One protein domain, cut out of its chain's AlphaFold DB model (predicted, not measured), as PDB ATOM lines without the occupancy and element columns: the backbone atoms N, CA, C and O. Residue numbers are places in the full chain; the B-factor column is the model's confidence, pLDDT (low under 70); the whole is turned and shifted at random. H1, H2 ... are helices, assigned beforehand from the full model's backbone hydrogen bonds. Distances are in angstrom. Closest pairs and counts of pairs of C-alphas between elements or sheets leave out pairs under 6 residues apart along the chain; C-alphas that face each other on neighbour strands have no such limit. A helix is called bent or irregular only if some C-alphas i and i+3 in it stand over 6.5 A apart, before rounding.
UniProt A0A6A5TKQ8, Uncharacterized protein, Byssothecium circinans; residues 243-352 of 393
ATOM      1  N   LYS A 243     176.727 158.711 135.566       85.75
ATOM      2  CA  LYS A 243     176.605 157.261 135.343       85.75
ATOM      3  C   LYS A 243     177.968 156.587 135.311       85.75
ATOM      4  O   LYS A 243     178.126 155.509 135.871       85.75
ATOM      5  N   VAL A 244     178.944 157.238 134.681       85.81
ATOM      6  CA  VAL A 244     180.330 156.759 134.650       85.81
ATOM      7  C   VAL A 244     180.916 156.730 136.062       85.81
ATOM      8  O   VAL A 244     181.491 155.720 136.453       85.81
ATOM      9  N   SER A 245     180.711 157.778 136.862       84.31
ATOM     10  CA  SER A 245     181.175 157.825 138.248       84.31
ATOM     11  C   SER A 245     180.513 156.751 139.103       84.31
ATOM     12  O   SER A 245     181.212 156.073 139.846       84.31
ATOM     13  N   ASN A 246     179.202 156.527 138.960       88.88
ATOM     14  CA  ASN A 246     178.508 155.466 139.697       88.88
ATOM     15  C   ASN A 246     179.022 154.072 139.322       88.88
ATOM     16  O   ASN A 246     179.167 153.223 140.194       88.88
ATOM     17  N   PHE A 247     179.337 153.844 138.044       87.81
ATOM     18  CA  PHE A 247     179.941 152.590 137.601       87.81
ATOM     19  C   PHE A 247     181.326 152.379 138.225       87.81
ATOM     20  O   PHE A 247     181.599 151.302 138.750       87.81
ATOM     21  N   ILE A 248     182.168 153.419 138.236       87.62
ATOM     22  CA  ILE A 248     183.487 153.381 138.881       87.62
ATOM     23  C   ILE A 248     183.329 153.092 140.381       87.62
ATOM     24  O   ILE A 248     183.899 152.127 140.874       87.62
ATOM     25  N   ILE A 249     182.498 153.853 141.099       90.50
ATOM     26  CA  ILE A 249     182.267 153.670 142.543       90.50
ATOM     27  C   ILE A 249     181.742 152.261 142.854       90.50
ATOM     28  O   ILE A 249     182.236 151.612 143.773       90.50
ATOM     29  N   SER A 250     180.780 151.757 142.071       91.75
ATOM     30  CA  SER A 250     180.237 150.404 142.239       91.75
ATOM     31  C   SER A 250     181.301 149.328 142.043       91.75
ATOM     32  O   SER A 250     181.303 148.330 142.761       91.75
ATOM     33  N   TYR A 251     182.201 149.514 141.079       89.50
ATOM     34  CA  TYR A 251     183.302 148.590 140.837       89.50
ATOM     35  C   TYR A 251     184.307 148.593 141.998       89.50
ATOM     36  O   TYR A 251     184.692 147.524 142.473       89.50
ATOM     37  N   LEU A 252     184.662 149.776 142.519       88.56
ATOM     38  CA  LEU A 252     185.505 149.887 143.716       88.56
ATOM     39  C   LEU A 252     184.872 149.164 144.912       88.56
ATOM     40  O   LEU A 252     185.546 148.376 145.574       88.56
ATOM     41  N   ALA A 253     183.580 149.390 145.159       92.31
ATOM     42  CA  ALA A 253     182.860 148.744 146.251       92.31
ATOM     43  C   ALA A 253     182.907 147.210 146.133       92.31
ATOM     44  O   ALA A 253     183.204 146.526 147.113       92.31
ATOM     45  N   LEU A 254     182.708 146.663 144.929       94.38
ATOM     46  CA  LEU A 254     182.766 145.219 144.687       94.38
ATOM     47  C   LEU A 254     184.152 144.620 144.954       94.38
ATOM     48  O   LEU A 254     184.237 143.588 145.616       94.38
ATOM     49  N   ILE A 255     185.234 145.264 144.502       90.62
ATOM     50  CA  ILE A 255     186.598 144.777 144.777       90.62
ATOM     51  C   ILE A 255     186.888 144.805 146.278       90.62
ATOM     52  O   ILE A 255     187.441 143.843 146.818       90.62
ATOM     53  N   THR A 256     186.515 145.890 146.966       88.12
ATOM     54  CA  THR A 256     186.727 145.987 148.418       88.12
ATOM     55  C   THR A 256     185.960 144.899 149.166       88.12
ATOM     56  O   THR A 256     186.543 144.218 150.006       88.12
ATOM     57  N   ALA A 257     184.696 144.657 148.807       92.62
ATOM     58  CA  ALA A 257     183.885 143.604 149.406       92.62
ATOM     59  C   ALA A 257     184.473 142.209 149.143       92.62
ATOM     60  O   ALA A 257     184.592 141.415 150.073       92.62
ATOM     61  N   ALA A 258     184.903 141.925 147.909       90.56
ATOM     62  CA  ALA A 258     185.540 140.656 147.563       90.56
ATOM     63  C   ALA A 258     186.819 140.417 148.379       90.56
ATOM     64  O   ALA A 258     187.013 139.323 148.900       90.56
ATOM     65  N   SER A 259     187.647 141.451 148.552       86.00
ATOM     66  CA  SER A 259     188.886 141.369 149.337       86.00
ATOM     67  C   SER A 259     188.600 141.092 150.818       86.00
ATOM     68  O   SER A 259     189.244 140.237 151.421       86.00
ATOM     69  N   ILE A 260     187.588 141.757 151.391       88.38
ATOM     70  CA  ILE A 260     187.148 141.529 152.777       88.38
ATOM     71  C   ILE A 260     186.631 140.099 152.956       88.38
ATOM     72  O   ILE A 260     187.008 139.435 153.919       88.38
ATOM     73  N   LEU A 261     185.805 139.601 152.030       91.69
ATOM     74  CA  LEU A 261     185.281 138.234 152.088       91.69
ATOM     75  C   LEU A 261     186.404 137.192 152.014       91.69
ATOM     76  O   LEU A 261     186.385 136.219 152.763       91.69
ATOM     77  N   LEU A 262     187.409 137.412 151.166       90.19
ATOM     78  CA  LEU A 262     188.543 136.497 150.999       90.19
ATOM     79  C   LEU A 262     189.359 136.346 152.295       90.19
ATOM     80  O   LEU A 262     189.768 135.237 152.643       90.19
ATOM     81  N   VAL A 263     189.521 137.443 153.045       88.56
ATOM     82  CA  VAL A 263     190.127 137.436 154.389       88.56
ATOM     83  C   VAL A 263     189.194 136.783 155.411       88.56
ATOM     84  O   VAL A 263     189.633 135.940 156.191       88.56
ATOM     85  N   ALA A 264     187.906 137.133 155.404       90.25
ATOM     86  CA  ALA A 264     186.933 136.642 156.382       90.25
ATOM     87  C   ALA A 264     186.735 135.117 156.323       90.25
ATOM     88  O   ALA A 264     186.564 134.482 157.359       90.25
ATOM     89  N   PHE A 265     186.804 134.518 155.131       94.50
ATOM     90  CA  PHE A 265     186.707 133.065 154.952       94.50
ATOM     91  C   PHE A 265     188.019 132.309 155.229       94.50
ATOM     92  O   PHE A 265     188.085 131.102 154.997       94.50
ATOM     93  N   GLY A 266     189.068 132.995 155.698       88.38
ATOM     94  CA  GLY A 266     190.358 132.381 156.021       88.38
ATOM     95  C   GLY A 266     191.092 131.799 154.809       88.38
ATOM     96  O   GLY A 266     192.014 131.008 154.973       88.38
ATOM     97  N   GLN A 267     190.684 132.168 153.591       80.25
ATOM     98  CA  GLN A 267     191.270 131.658 152.348       80.25
ATOM     99  C   GLN A 267     192.588 132.361 151.995       80.25
ATOM    100  O   GLN A 267     193.348 131.865 151.167       80.25
ATOM    101  N   ALA A 268     192.873 133.511 152.611       82.56
ATOM    102  CA  ALA A 268     194.101 134.255 152.380       82.56
ATOM    103  C   ALA A 268     194.602 134.972 153.634       82.56
ATOM    104  O   ALA A 268     193.828 135.481 154.445       82.56
ATOM    105  N   ASN A 269     195.927 135.090 153.725       89.88
ATOM    106  CA  ASN A 269     196.572 136.017 154.644       89.88
ATOM    107  C   ASN A 269     196.248 137.459 154.240       89.88
ATOM    108  O   ASN A 269     196.101 137.766 153.055       89.88
ATOM    109  N   LEU A 270     196.226 138.364 155.220       85.31
ATOM    110  CA  LEU A 270     195.975 139.793 155.007       85.31
ATOM    111  C   LEU A 270     196.885 140.384 153.910       85.31
ATOM    112  O   LEU A 270     196.403 141.120 153.056       85.31
ATOM    113  N   HIS A 271     198.156 139.968 153.852       85.81
ATOM    114  CA  HIS A 271     199.088 140.344 152.780       85.81
ATOM    115  C   HIS A 271     198.608 139.935 151.379       85.81
ATOM    116  O   HIS A 271     198.570 140.770 150.484       85.81
ATOM    117  N   ALA A 272     198.149 138.695 151.204       84.25
ATOM    118  CA  ALA A 272     197.675 138.212 149.908       84.25
ATOM    119  C   ALA A 272     196.388 138.926 149.448       84.25
ATOM    120  O   ALA A 272     196.199 139.156 148.255       84.25
ATOM    121  N   ALA A 273     195.519 139.333 150.381       82.19
ATOM    122  CA  ALA A 273     194.345 140.142 150.055       82.19
ATOM    123  C   ALA A 273     194.716 141.571 149.622       82.19
ATOM    124  O   ALA A 273     194.125 142.094 148.675       82.19
ATOM    125  N   PHE A 274     195.715 142.187 150.266       85.12
ATOM    126  CA  PHE A 274     196.258 143.481 149.836       85.12
ATOM    127  C   PHE A 274     196.911 143.397 148.453       85.12
ATOM    128  O   PHE A 274     196.675 144.272 147.615       85.12
ATOM    129  N   ASP A 275     197.665 142.332 148.180       85.44
ATOM    130  CA  ASP A 275     198.277 142.113 146.870       85.44
ATOM    131  C   ASP A 275     197.204 141.968 145.786       85.44
ATOM    132  O   ASP A 275     197.257 142.656 144.765       85.44
ATOM    133  N   PHE A 276     196.171 141.153 146.031       85.69
ATOM    134  CA  PHE A 276     195.042 141.001 145.109       85.69
ATOM    135  C   PHE A 276     194.331 142.332 144.840       85.69
ATOM    136  O   PHE A 276     194.086 142.682 143.684       85.69
ATOM    137  N   PHE A 277     194.035 143.098 145.893       85.69
ATOM    138  CA  PHE A 277     193.410 144.414 145.774       85.69
ATOM    139  C   PHE A 277     194.253 145.367 144.914       85.69
ATOM    140  O   PHE A 277     193.724 146.031 144.020       85.69
ATOM    141  N   THR A 278     195.566 145.400 145.153       88.06
ATOM    142  CA  THR A 278     196.514 146.259 144.432       88.06
ATOM    143  C   THR A 278     196.578 145.889 142.955       88.06
ATOM    144  O   THR A 278     196.444 146.757 142.092       88.06
ATOM    145  N   TRP A 279     196.696 144.597 142.643       89.94
ATOM    146  CA  TRP A 279     196.701 144.107 141.266       89.94
ATOM    147  C   TRP A 279     195.381 144.374 140.543       89.94
ATOM    148  O   TRP A 279     195.398 144.827 139.398       89.94
ATOM    149  N   ALA A 280     194.239 144.174 141.207       88.88
ATOM    150  CA  ALA A 280     192.935 144.503 140.642       88.88
ATOM    151  C   ALA A 280     192.829 146.003 140.311       88.88
ATOM    152  O   ALA A 280     192.331 146.370 139.245       88.88
ATOM    153  N   TRP A 281     193.375 146.870 141.170       87.88
ATOM    154  CA  TRP A 281     193.471 148.310 140.925       87.88
ATOM    155  C   TRP A 281     194.379 148.666 139.749       87.88
ATOM    156  O   TRP A 281     194.018 149.524 138.947       87.88
ATOM    157  N   ILE A 282     195.534 148.006 139.620       90.00
ATOM    158  CA  ILE A 282     196.451 148.185 138.485       90.00
ATOM    159  C   ILE A 282     195.771 147.804 137.178       90.00
ATOM    160  O   ILE A 282     195.752 148.605 136.241       90.00
ATOM    161  N   VAL A 283     195.153 146.628 137.122       91.25
ATOM    162  CA  VAL A 283     194.447 146.162 135.926       91.25
ATOM    163  C   VAL A 283     193.285 147.095 135.584       91.25
ATOM    164  O   VAL A 283     193.121 147.467 134.421       91.25
ATOM    165  N   PHE A 284     192.518 147.543 136.581       88.94
ATOM    166  CA  PHE A 284     191.443 148.505 136.364       88.94
ATOM    167  C   PHE A 284     191.955 149.865 135.893       88.94
ATOM    168  O   PHE A 284     191.392 150.434 134.965       88.94
ATOM    169  N   GLY A 285     193.028 150.382 136.492       87.38
ATOM    170  CA  GLY A 285     193.647 151.647 136.111       87.38
ATOM    171  C   GLY A 285     194.150 151.617 134.670       87.38
ATOM    172  O   GLY A 285     193.827 152.512 133.890       87.38
ATOM    173  N   ILE A 286     194.853 150.549 134.282       90.38
ATOM    174  CA  ILE A 286     195.291 150.322 132.898       90.38
ATOM    175  C   ILE A 286     194.078 150.221 131.970       90.38
ATOM    176  O   ILE A 286     194.044 150.885 130.934       90.38
ATOM    177  N   GLY A 287     193.057 149.453 132.354       88.94
ATOM    178  CA  GLY A 287     191.816 149.317 131.596       88.94
ATOM    179  C   GLY A 287     191.078 150.645 131.417       88.94
ATOM    180  O   GLY A 287     190.607 150.935 130.322       88.94
ATOM    181  N   LEU A 288     191.025 151.487 132.450       86.38
ATOM    182  CA  LEU A 288     190.392 152.803 132.416       86.38
ATOM    183  C   LEU A 288     191.181 153.778 131.543       86.38
ATOM    184  O   LEU A 288     190.578 154.486 130.744       86.38
ATOM    185  N   VAL A 289     192.512 153.809 131.656       87.81
ATOM    186  CA  VAL A 289     193.369 154.634 130.789       87.81
ATOM    187  C   VAL A 289     193.230 154.188 129.339       87.81
ATOM    188  O   VAL A 289     193.055 155.031 128.464       87.81
ATOM    189  N   TRP A 290     193.233 152.881 129.078       88.94
ATOM    190  CA  TRP A 290     193.024 152.339 127.739       88.94
ATOM    191  C   TRP A 290     191.623 152.655 127.213       88.94
ATOM    192  O   TRP A 290     191.485 153.049 126.061       88.94
ATOM    193  N   LEU A 291     190.590 152.578 128.056       83.50
ATOM    194  CA  LEU A 291     189.218 152.944 127.707       83.50
ATOM    195  C   LEU A 291     189.073 154.447 127.453       83.50
ATOM    196  O   LEU A 291     188.391 154.823 126.510       83.50
ATOM    197  N   LEU A 292     189.714 155.312 128.242       81.19
ATOM    198  CA  LEU A 292     189.735 156.761 128.029       81.19
ATOM    199  C   LEU A 292     190.524 157.126 126.771       81.19
ATOM    200  O   LEU A 292     190.089 157.983 126.007       81.19
ATOM    201  N   HIS A 293     191.653 156.467 126.521       80.69
ATOM    202  CA  HIS A 293     192.427 156.628 125.294       80.69
ATOM    203  C   HIS A 293     191.618 156.167 124.079       80.69
ATOM    204  O   HIS A 293     191.478 156.896 123.104       80.69
ATOM    205  N   TRP A 294     191.007 154.985 124.161       81.19
ATOM    206  CA  TRP A 294     190.085 154.493 123.148       81.19
ATOM    207  C   TRP A 294     188.933 155.471 122.960       81.19
ATOM    208  O   TRP A 294     188.645 155.823 121.833       81.19
ATOM    209  N   PHE A 295     188.325 155.978 124.032       72.50
ATOM    210  CA  PHE A 295     187.208 156.914 123.968       72.50
ATOM    211  C   PHE A 295     187.608 158.260 123.365       72.50
ATOM    212  O   PHE A 295     186.850 158.793 122.569       72.50
ATOM    213  N   THR A 296     188.773 158.810 123.705       69.38
ATOM    214  CA  THR A 296     189.278 160.072 123.132       69.38
ATOM    215  C   THR A 296     189.647 159.905 121.664       69.38
ATOM    216  O   THR A 296     189.200 160.697 120.845       69.38
ATOM    217  N   HIS A 297     190.336 158.821 121.300       70.62
ATOM    218  CA  HIS A 297     190.601 158.467 119.903       70.62
ATOM    219  C   HIS A 297     189.307 158.192 119.119       70.62
ATOM    220  O   HIS A 297     189.190 158.477 117.930       70.62
ATOM    221  N   PHE A 298     188.311 157.612 119.779       63.53
ATOM    222  CA  PHE A 298     187.016 157.309 119.193       63.53
ATOM    223  C   PHE A 298     186.113 158.526 119.107       63.53
ATOM    224  O   PHE A 298     185.247 158.532 118.246       63.53
ATOM    225  N   SER A 299     186.293 159.521 119.978       56.53
ATOM    226  CA  SER A 299     185.479 160.738 120.023       56.53
ATOM    227  C   SER A 299     185.741 161.685 118.856       56.53
ATOM    228  O   SER A 299     185.038 162.684 118.733       56.53
ATOM    229  N   GLY A 300     186.690 161.346 117.976       48.22
ATOM    230  CA  GLY A 300     187.220 162.272 116.988       48.22
ATOM    231  C   GLY A 300     188.054 163.348 117.676       48.22
ATOM    232  O   GLY A 300     187.916 163.586 118.877       48.22
ATOM    233  N   ASP A 301     188.959 163.962 116.918       39.28
ATOM    234  CA  ASP A 301     189.818 165.034 117.414       39.28
ATOM    235  C   ASP A 301     189.013 166.061 118.228       39.28
ATOM    236  O   ASP A 301     187.852 166.333 117.883       39.28
ATOM    237  N   PRO A 302     189.597 166.654 119.296       43.12
ATOM    238  CA  PRO A 302     188.971 167.788 119.965       43.12
ATOM    239  C   PRO A 302     188.514 168.772 118.887       43.12
ATOM    240  O   PRO A 302     189.247 168.917 117.901       43.12
ATOM    241  N   PRO A 303     187.319 169.385 119.032       42.78
ATOM    242  CA  PRO A 303     186.732 170.236 118.008       42.78
ATOM    243  C   PRO A 303     187.843 171.117 117.482       42.78
ATOM    244  O   PRO A 303     188.433 171.867 118.262       42.78
ATOM    245  N   GLN A 304     188.214 170.903 116.214       36.22
ATOM    246  CA  GLN A 304     189.264 171.676 115.585       36.22
ATOM    247  C   GLN A 304     188.835 173.115 115.813       36.22
ATOM    248  O   GLN A 304     187.822 173.553 115.260       36.22
ATOM    249  N   GLU A 305     189.552 173.808 116.694       37.00
ATOM    250  CA  GLU A 305     189.444 175.237 116.873       37.00
ATOM    251  C   GLU A 305     189.925 175.769 115.527       37.00
ATOM    252  O   GLU A 305     191.113 175.969 115.284       37.00
ATOM    253  N   ARG A 306     189.007 175.828 114.556       35.56
ATOM    254  CA  ARG A 306     189.235 176.516 113.305       35.56
ATOM    255  C   ARG A 306     189.406 177.947 113.743       35.56
ATOM    256  O   ARG A 306     188.430 178.658 113.961       35.56
ATOM    257  N   THR A 307     190.660 178.334 113.897       31.38
ATOM    258  CA  THR A 307     191.118 179.708 113.903       31.38
ATOM    259  C   THR A 307     190.739 180.297 112.552       31.38
ATOM    260  O   THR A 307     191.548 180.452 111.643       31.38
ATOM    261  N   VAL A 308     189.454 180.613 112.393       31.31
ATOM    262  CA  VAL A 308     189.049 181.649 111.463       31.31
ATOM    263  C   VAL A 308     189.673 182.898 112.060       31.31
ATOM    264  O   VAL A 308     189.202 183.436 113.059       31.31
ATOM    265  N   THR A 309     190.811 183.292 111.504       30.11
ATOM    266  CA  THR A 309     191.478 184.564 111.750       30.11
ATOM    267  C   THR A 309     190.579 185.673 111.204       30.11
ATOM    268  O   THR A 309     190.879 186.328 110.216       30.11
ATOM    269  N   VAL A 310     189.421 185.876 111.831       36.34
ATOM    270  CA  VAL A 310     188.730 187.154 111.761       36.34
ATOM    271  C   VAL A 310     189.375 187.990 112.847       36.34
ATOM    272  O   VAL A 310     189.214 187.714 114.034       36.34
ATOM    273  N   ALA A 311     190.150 188.988 112.434       33.88
ATOM    274  CA  ALA A 311     190.611 190.057 113.301       33.88
ATOM    275  C   ALA A 311     189.387 190.838 113.811       33.88
ATOM    276  O   ALA A 311     189.046 191.895 113.294       33.88
ATOM    277  N   HIS A 312     188.683 190.288 114.795       34.88
ATOM    278  CA  HIS A 312     187.643 190.987 115.525       34.88
ATOM    279  C   HIS A 312     188.079 191.086 116.979       34.88
ATOM    280  O   HIS A 312     188.307 190.090 117.659       34.88
ATOM    281  N   ARG A 313     188.246 192.336 117.409       40.47
ATOM    282  CA  ARG A 313     188.511 192.785 118.774       40.47
ATOM    283  C   ARG A 313     187.614 192.010 119.750       40.47
ATOM    284  O   ARG A 313     186.404 192.212 119.767       40.47
ATOM    285  N   VAL A 314     188.215 191.082 120.495       34.62
ATOM    286  CA  VAL A 314     187.535 190.253 121.492       34.62
ATOM    287  C   VAL A 314     187.393 191.072 122.766       34.62
ATOM    288  O   VAL A 314     188.351 191.220 123.522       34.62
ATOM    289  N   ASP A 315     186.187 191.577 123.009       36.03
ATOM    290  CA  ASP A 315     185.766 191.918 124.360       36.03
ATOM    291  C   ASP A 315     185.475 190.613 125.114       36.03
ATOM    292  O   ASP A 315     184.734 189.728 124.677       36.03
ATOM    293  N   ALA A 316     186.178 190.459 126.228       42.28
ATOM    294  CA  ALA A 316     186.282 189.238 126.997       42.28
ATOM    295  C   ALA A 316     184.966 188.895 127.700       42.28
ATOM    296  O   ALA A 316     184.688 189.500 128.724       42.28
ATOM    297  N   HIS A 317     184.209 187.892 127.234       42.59
ATOM    298  CA  HIS A 317     183.198 187.169 128.034       42.59
ATOM    299  C   HIS A 317     182.792 185.822 127.390       42.59
ATOM    300  O   HIS A 317     181.636 185.585 127.060       42.59
ATOM    301  N   SER A 318     183.732 184.884 127.223       47.81
ATOM    302  CA  SER A 318     183.379 183.463 127.034       47.81
ATOM    303  C   SER A 318     184.539 182.552 127.437       47.81
ATOM    304  O   SER A 318     185.427 182.238 126.654       47.81
ATOM    305  N   SER A 319     184.577 182.174 128.715       47.62
ATOM    306  CA  SER A 319     185.647 181.367 129.316       47.62
ATOM    307  C   SER A 319     185.039 180.343 130.278       47.62
ATOM    308  O   SER A 319     185.072 180.513 131.499       47.62
ATOM    309  N   ARG A 320     184.459 179.261 129.746       49.88
ATOM    310  CA  ARG A 320     184.127 178.077 130.568       49.88
ATOM    311  C   ARG A 320     184.652 176.752 130.019       49.88
ATOM    312  O   ARG A 320     184.941 175.872 130.824       49.88
ATOM    313  N   HIS A 321     184.922 176.621 128.718       44.28
ATOM    314  CA  HIS A 321     185.496 175.377 128.179       44.28
ATOM    315  C   HIS A 321     187.011 175.228 128.432       44.28
ATOM    316  O   HIS A 321     187.480 174.111 128.642       44.28
ATOM    317  N   HIS A 322     187.765 176.323 128.597       43.50
ATOM    318  CA  HIS A 322     189.156 176.263 129.085       43.50
ATOM    319  C   HIS A 322     189.289 175.927 130.583       43.50
ATOM    320  O   HIS A 322     190.379 175.580 131.042       43.50
ATOM    321  N   GLY A 323     188.198 175.989 131.357       46.53
ATOM    322  CA  GLY A 323     188.211 175.612 132.773       46.53
ATOM    323  C   GLY A 323     188.415 174.110 132.974       46.53
ATOM    324  O   GLY A 323     189.153 173.702 133.864       46.53
ATOM    325  N   LEU A 324     187.828 173.282 132.105       47.41
ATOM    326  CA  LEU A 324     187.873 171.827 132.248       47.41
ATOM    327  C   LEU A 324     189.292 171.279 132.028       47.41
ATOM    328  O   LEU A 324     189.783 170.505 132.844       47.41
ATOM    329  N   LEU A 325     189.994 171.747 130.990       45.31
ATOM    330  CA  LEU A 325     191.395 171.384 130.733       45.31
ATOM    331  C   LEU A 325     192.338 171.891 131.836       45.31
ATOM    332  O   LEU A 325     193.243 171.163 132.241       45.31
ATOM    333  N   ARG A 326     192.091 173.084 132.400       53.03
ATOM    334  CA  ARG A 326     192.857 173.593 133.554       53.03
ATOM    335  C   ARG A 326     192.658 172.776 134.828       53.03
ATOM    336  O   ARG A 326     193.560 172.768 135.655       53.03
ATOM    337  N   VAL A 327     191.520 172.105 134.998       58.12
ATOM    338  CA  VAL A 327     191.252 171.255 136.171       58.12
ATOM    339  C   VAL A 327     191.717 169.818 135.935       58.12
ATOM    340  O   VAL A 327     192.313 169.212 136.820       58.12
ATOM    341  N   ILE A 328     191.511 169.276 134.734       55.16
ATOM    342  CA  ILE A 328     191.839 167.884 134.414       55.16
ATOM    343  C   ILE A 328     193.353 167.672 134.314       55.16
ATOM    344  O   ILE A 328     193.857 166.691 134.853       55.16
ATOM    345  N   VAL A 329     194.104 168.587 133.691       65.50
ATOM    346  CA  VAL A 329     195.553 168.402 133.487       65.50
ATOM    347  C   VAL A 329     196.328 168.289 134.813       65.50
ATOM    348  O   VAL A 329     197.113 167.350 134.948       65.50
ATOM    349  N   PRO A 330     196.111 169.142 135.837       67.94
ATOM    350  CA  PRO A 330     196.752 168.975 137.142       67.94
ATOM    351  C   PRO A 330     196.317 167.706 137.874       67.94
ATOM    352  O   PRO A 330     197.140 167.101 138.557       67.94
ATOM    353  N   VAL A 331     195.052 167.294 137.735       65.88
ATOM    354  CA  VAL A 331     194.535 166.064 138.356       65.88
ATOM    355  C   VAL A 331     195.195 164.839 137.733       65.88
ATOM    356  O   VAL A 331     195.690 163.995 138.472       65.88
ATOM    357  N   ILE A 332     195.306 164.778 136.403       64.06
ATOM    358  CA  ILE A 332     196.019 163.700 135.705       64.06
ATOM    359  C   ILE A 332     197.500 163.701 136.088       64.06
ATOM    360  O   ILE A 332     198.055 162.647 136.373       64.06
ATOM    361  N   ARG A 333     198.147 164.872 136.166       73.00
ATOM    362  CA  ARG A 333     199.571 164.970 136.527       73.00
ATOM    363  C   ARG A 333     199.835 164.532 137.971       73.00
ATOM    364  O   ARG A 333     200.815 163.839 138.225       73.00
ATOM    365  N   LYS A 334     198.946 164.887 138.908       75.75
ATOM    366  CA  LYS A 334     199.002 164.423 140.305       75.75
ATOM    367  C   LYS A 334     198.680 162.937 140.428       75.75
ATOM    368  O   LYS A 334     199.363 162.249 141.177       75.75
ATOM    369  N   ALA A 335     197.693 162.437 139.688       63.84
ATOM    370  CA  ALA A 335     197.363 161.016 139.651       63.84
ATOM    371  C   ALA A 335     198.522 160.194 139.075       63.84
ATOM    372  O   ALA A 335     198.865 159.168 139.644       63.84
ATOM    373  N   TYR A 336     199.183 160.680 138.022       70.38
ATOM    374  CA  TYR A 336     200.366 160.051 137.436       70.38
ATOM    375  C   TYR A 336     201.556 160.046 138.402       70.38
ATOM    376  O   TYR A 336     202.194 159.015 138.571       70.38
ATOM    377  N   ALA A 337     201.828 161.158 139.093       75.56
ATOM    378  CA  ALA A 337     202.878 161.206 140.115       75.56
ATOM    379  C   ALA A 337     202.576 160.271 141.301       75.56
ATOM    380  O   ALA A 337     203.465 159.578 141.788       75.56
ATOM    381  N   CYS A 338     201.314 160.212 141.737       69.38
ATOM    382  CA  CYS A 338     200.861 159.284 142.773       69.38
ATOM    383  C   CYS A 338     201.029 157.825 142.326       69.38
ATOM    384  O   CYS A 338     201.558 157.008 143.071       69.38
ATOM    385  N   TRP A 339     200.647 157.527 141.082       70.50
ATOM    386  CA  TRP A 339     200.801 156.215 140.464       70.50
ATOM    387  C   TRP A 339     202.263 155.783 140.366       70.50
ATOM    388  O   TRP A 339     202.588 154.646 140.693       70.50
ATOM    389  N   HIS A 340     203.152 156.694 139.966       77.19
ATOM    390  CA  HIS A 340     204.582 156.420 139.858       77.19
ATOM    391  C   HIS A 340     205.199 156.106 141.226       77.19
ATOM    392  O   HIS A 340     205.893 155.108 141.367       77.19
ATOM    393  N   ASN A 341     204.856 156.885 142.256       74.25
ATOM    394  CA  ASN A 341     205.305 156.616 143.623       74.25
ATOM    395  C   ASN A 341     204.772 155.273 144.150       74.25
ATOM    396  O   ASN A 341     205.487 154.554 144.839       74.25
ATOM    397  N   LEU A 342     203.526 154.920 143.819       66.44
ATOM    398  CA  LEU A 342     202.944 153.618 144.158       66.44
ATOM    399  C   LEU A 342     203.672 152.467 143.456       66.44
ATOM    400  O   LEU A 342     203.944 151.454 144.094       66.44
ATOM    401  N   LEU A 343     204.015 152.633 142.177       67.00
ATOM    402  CA  LEU A 343     204.809 151.665 141.422       67.00
ATOM    403  C   LEU A 343     206.213 151.503 142.002       67.00
ATOM    404  O   LEU A 343     206.664 150.373 142.144       67.00
ATOM    405  N   ASP A 344     206.878 152.591 142.387       71.50
ATOM    406  CA  ASP A 344     208.216 152.536 142.985       71.50
ATOM    407  C   ASP A 344     208.197 151.830 144.352       71.50
ATOM    408  O   ASP A 344     209.087 151.035 144.660       71.50
ATOM    409  N   ILE A 345     207.148 152.046 145.154       68.88
ATOM    410  CA  ILE A 345     206.940 151.331 146.423       68.88
ATOM    411  C   ILE A 345     206.652 149.848 146.166       68.88
ATOM    412  O   ILE A 345     207.242 148.991 146.824       68.88
ATOM    413  N   ALA A 346     205.779 149.538 145.205       65.12
ATOM    414  CA  ALA A 346     205.437 148.167 144.844       65.12
ATOM    415  C   ALA A 346     206.648 147.402 144.284       65.12
ATOM    416  O   ALA A 346     206.848 146.244 144.635       65.12
ATOM    417  N   LEU A 347     207.493 148.053 143.478       71.19
ATOM    418  CA  LEU A 347     208.747 147.491 142.965       71.19
ATOM    419  C   LEU A 347     209.767 147.258 144.085       71.19
ATOM    420  O   LEU A 347     210.372 146.190 144.131       71.19
ATOM    421  N   CYS A 348     209.914 148.202 145.024       66.50
ATOM    422  CA  CYS A 348     210.753 148.004 146.211       66.50
ATOM    423  C   CYS A 348     210.300 146.792 147.036       66.50
ATOM    424  O   CYS A 348     211.134 146.015 147.498       66.50
ATOM    425  N   TRP A 349     208.985 146.618 147.190       63.88
ATOM    426  CA  TRP A 349     208.397 145.467 147.871       63.88
ATOM    427  C   TRP A 349     208.618 144.156 147.104       63.88
ATOM    428  O   TRP A 349     209.012 143.156 147.700       63.88
ATOM    429  N   ALA A 350     208.410 144.161 145.785       60.75
ATOM    430  CA  ALA A 350     208.548 142.980 144.932       60.75
ATOM    431  C   ALA A 350     209.996 142.471 144.829       60.75
ATOM    432  O   ALA A 350     210.213 141.266 144.730       60.75
ATOM    433  N   GLU A 351     210.994 143.358 144.898       84.25
ATOM    434  CA  GLU A 351     212.412 142.968 144.923       84.25
ATOM    435  C   GLU A 351     212.858 142.356 146.264       84.25
ATOM    436  O   GLU A 351     214.026 141.991 146.411       84.25
ATOM    437  N   GLY A 352     211.973 142.244 147.262       69.50
ATOM    438  CA  GLY A 352     212.320 141.690 148.572       69.50
ATOM    439  C   GLY A 352     213.353 142.530 149.328       69.50
ATOM    440  O   GLY A 352     213.944 142.059 150.303       69.50
TER     441      GLY A 352
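This is residues 243 to 352 of the 393 residues of an uncharacterized protein of Byssothecium circinans (UniProt A0A6A5TKQ8). A hairpin of two long helices, H1 and H2, has a third long helix, H3, splayed away from it and near H2, while a loop of residues 299 to 320 sticks out from one end as a wide arc and adds to the length. The printed part has 110 residues with three named helices, in the order H1, H2, H3, and no named strand; the class is all helix. The whole is extended, with a radius of gyration of the C-alphas of 21.0 A and spans of 71 by 32 by 25 A.

H1 is residues 243 to 264, 31.2 A from first to last C-alpha, and begins with C-alpha 243 at (176.605, 157.261, 135.343). H2 is residues 270 to 298, 40.9 A long, and ends with C-alpha 298 at (187.016, 157.309, 119.193). H3, residues 321 to 350, is 43.1 A long and ends with C-alpha 350 at (208.548, 142.980, 144.932). H3 is neither bent nor irregular, but only just: C-alphas 327 and 330 are 6.0 A apart.

H1 and H2 form a helical hairpin over a tight link of 5 residues. They touch at a shallow tilt of 18 degrees, opposite ways; their closest C-alphas, of Ser 259 and Ala 273, are 5.6 A apart. H1 touches H2 with residues 255 to 263 alone, and H2 touches H1 with residues 270 to 280 alone. H2 and H3 are near each other, with 6 pairs of C-alphas within 10 A. H1 and H3 are apart. Every O i to N i+4 pair is within hydrogen-bond range in H1 and H2; in H3, 24 of 26 are.

The two C-alphas farthest apart, of Gly 266 and Ala 311, are 71.8 A apart. The printed part has no cut. The link from H2 to H3 is long, 22 residues. Residues 289 to 338 stand free, of which 289 to 298 belong to H2 and 321 to 338 to H3. The mean pLDDT of the printed part is 70.7; 46 residues are under 70, among them residues 298 to 332.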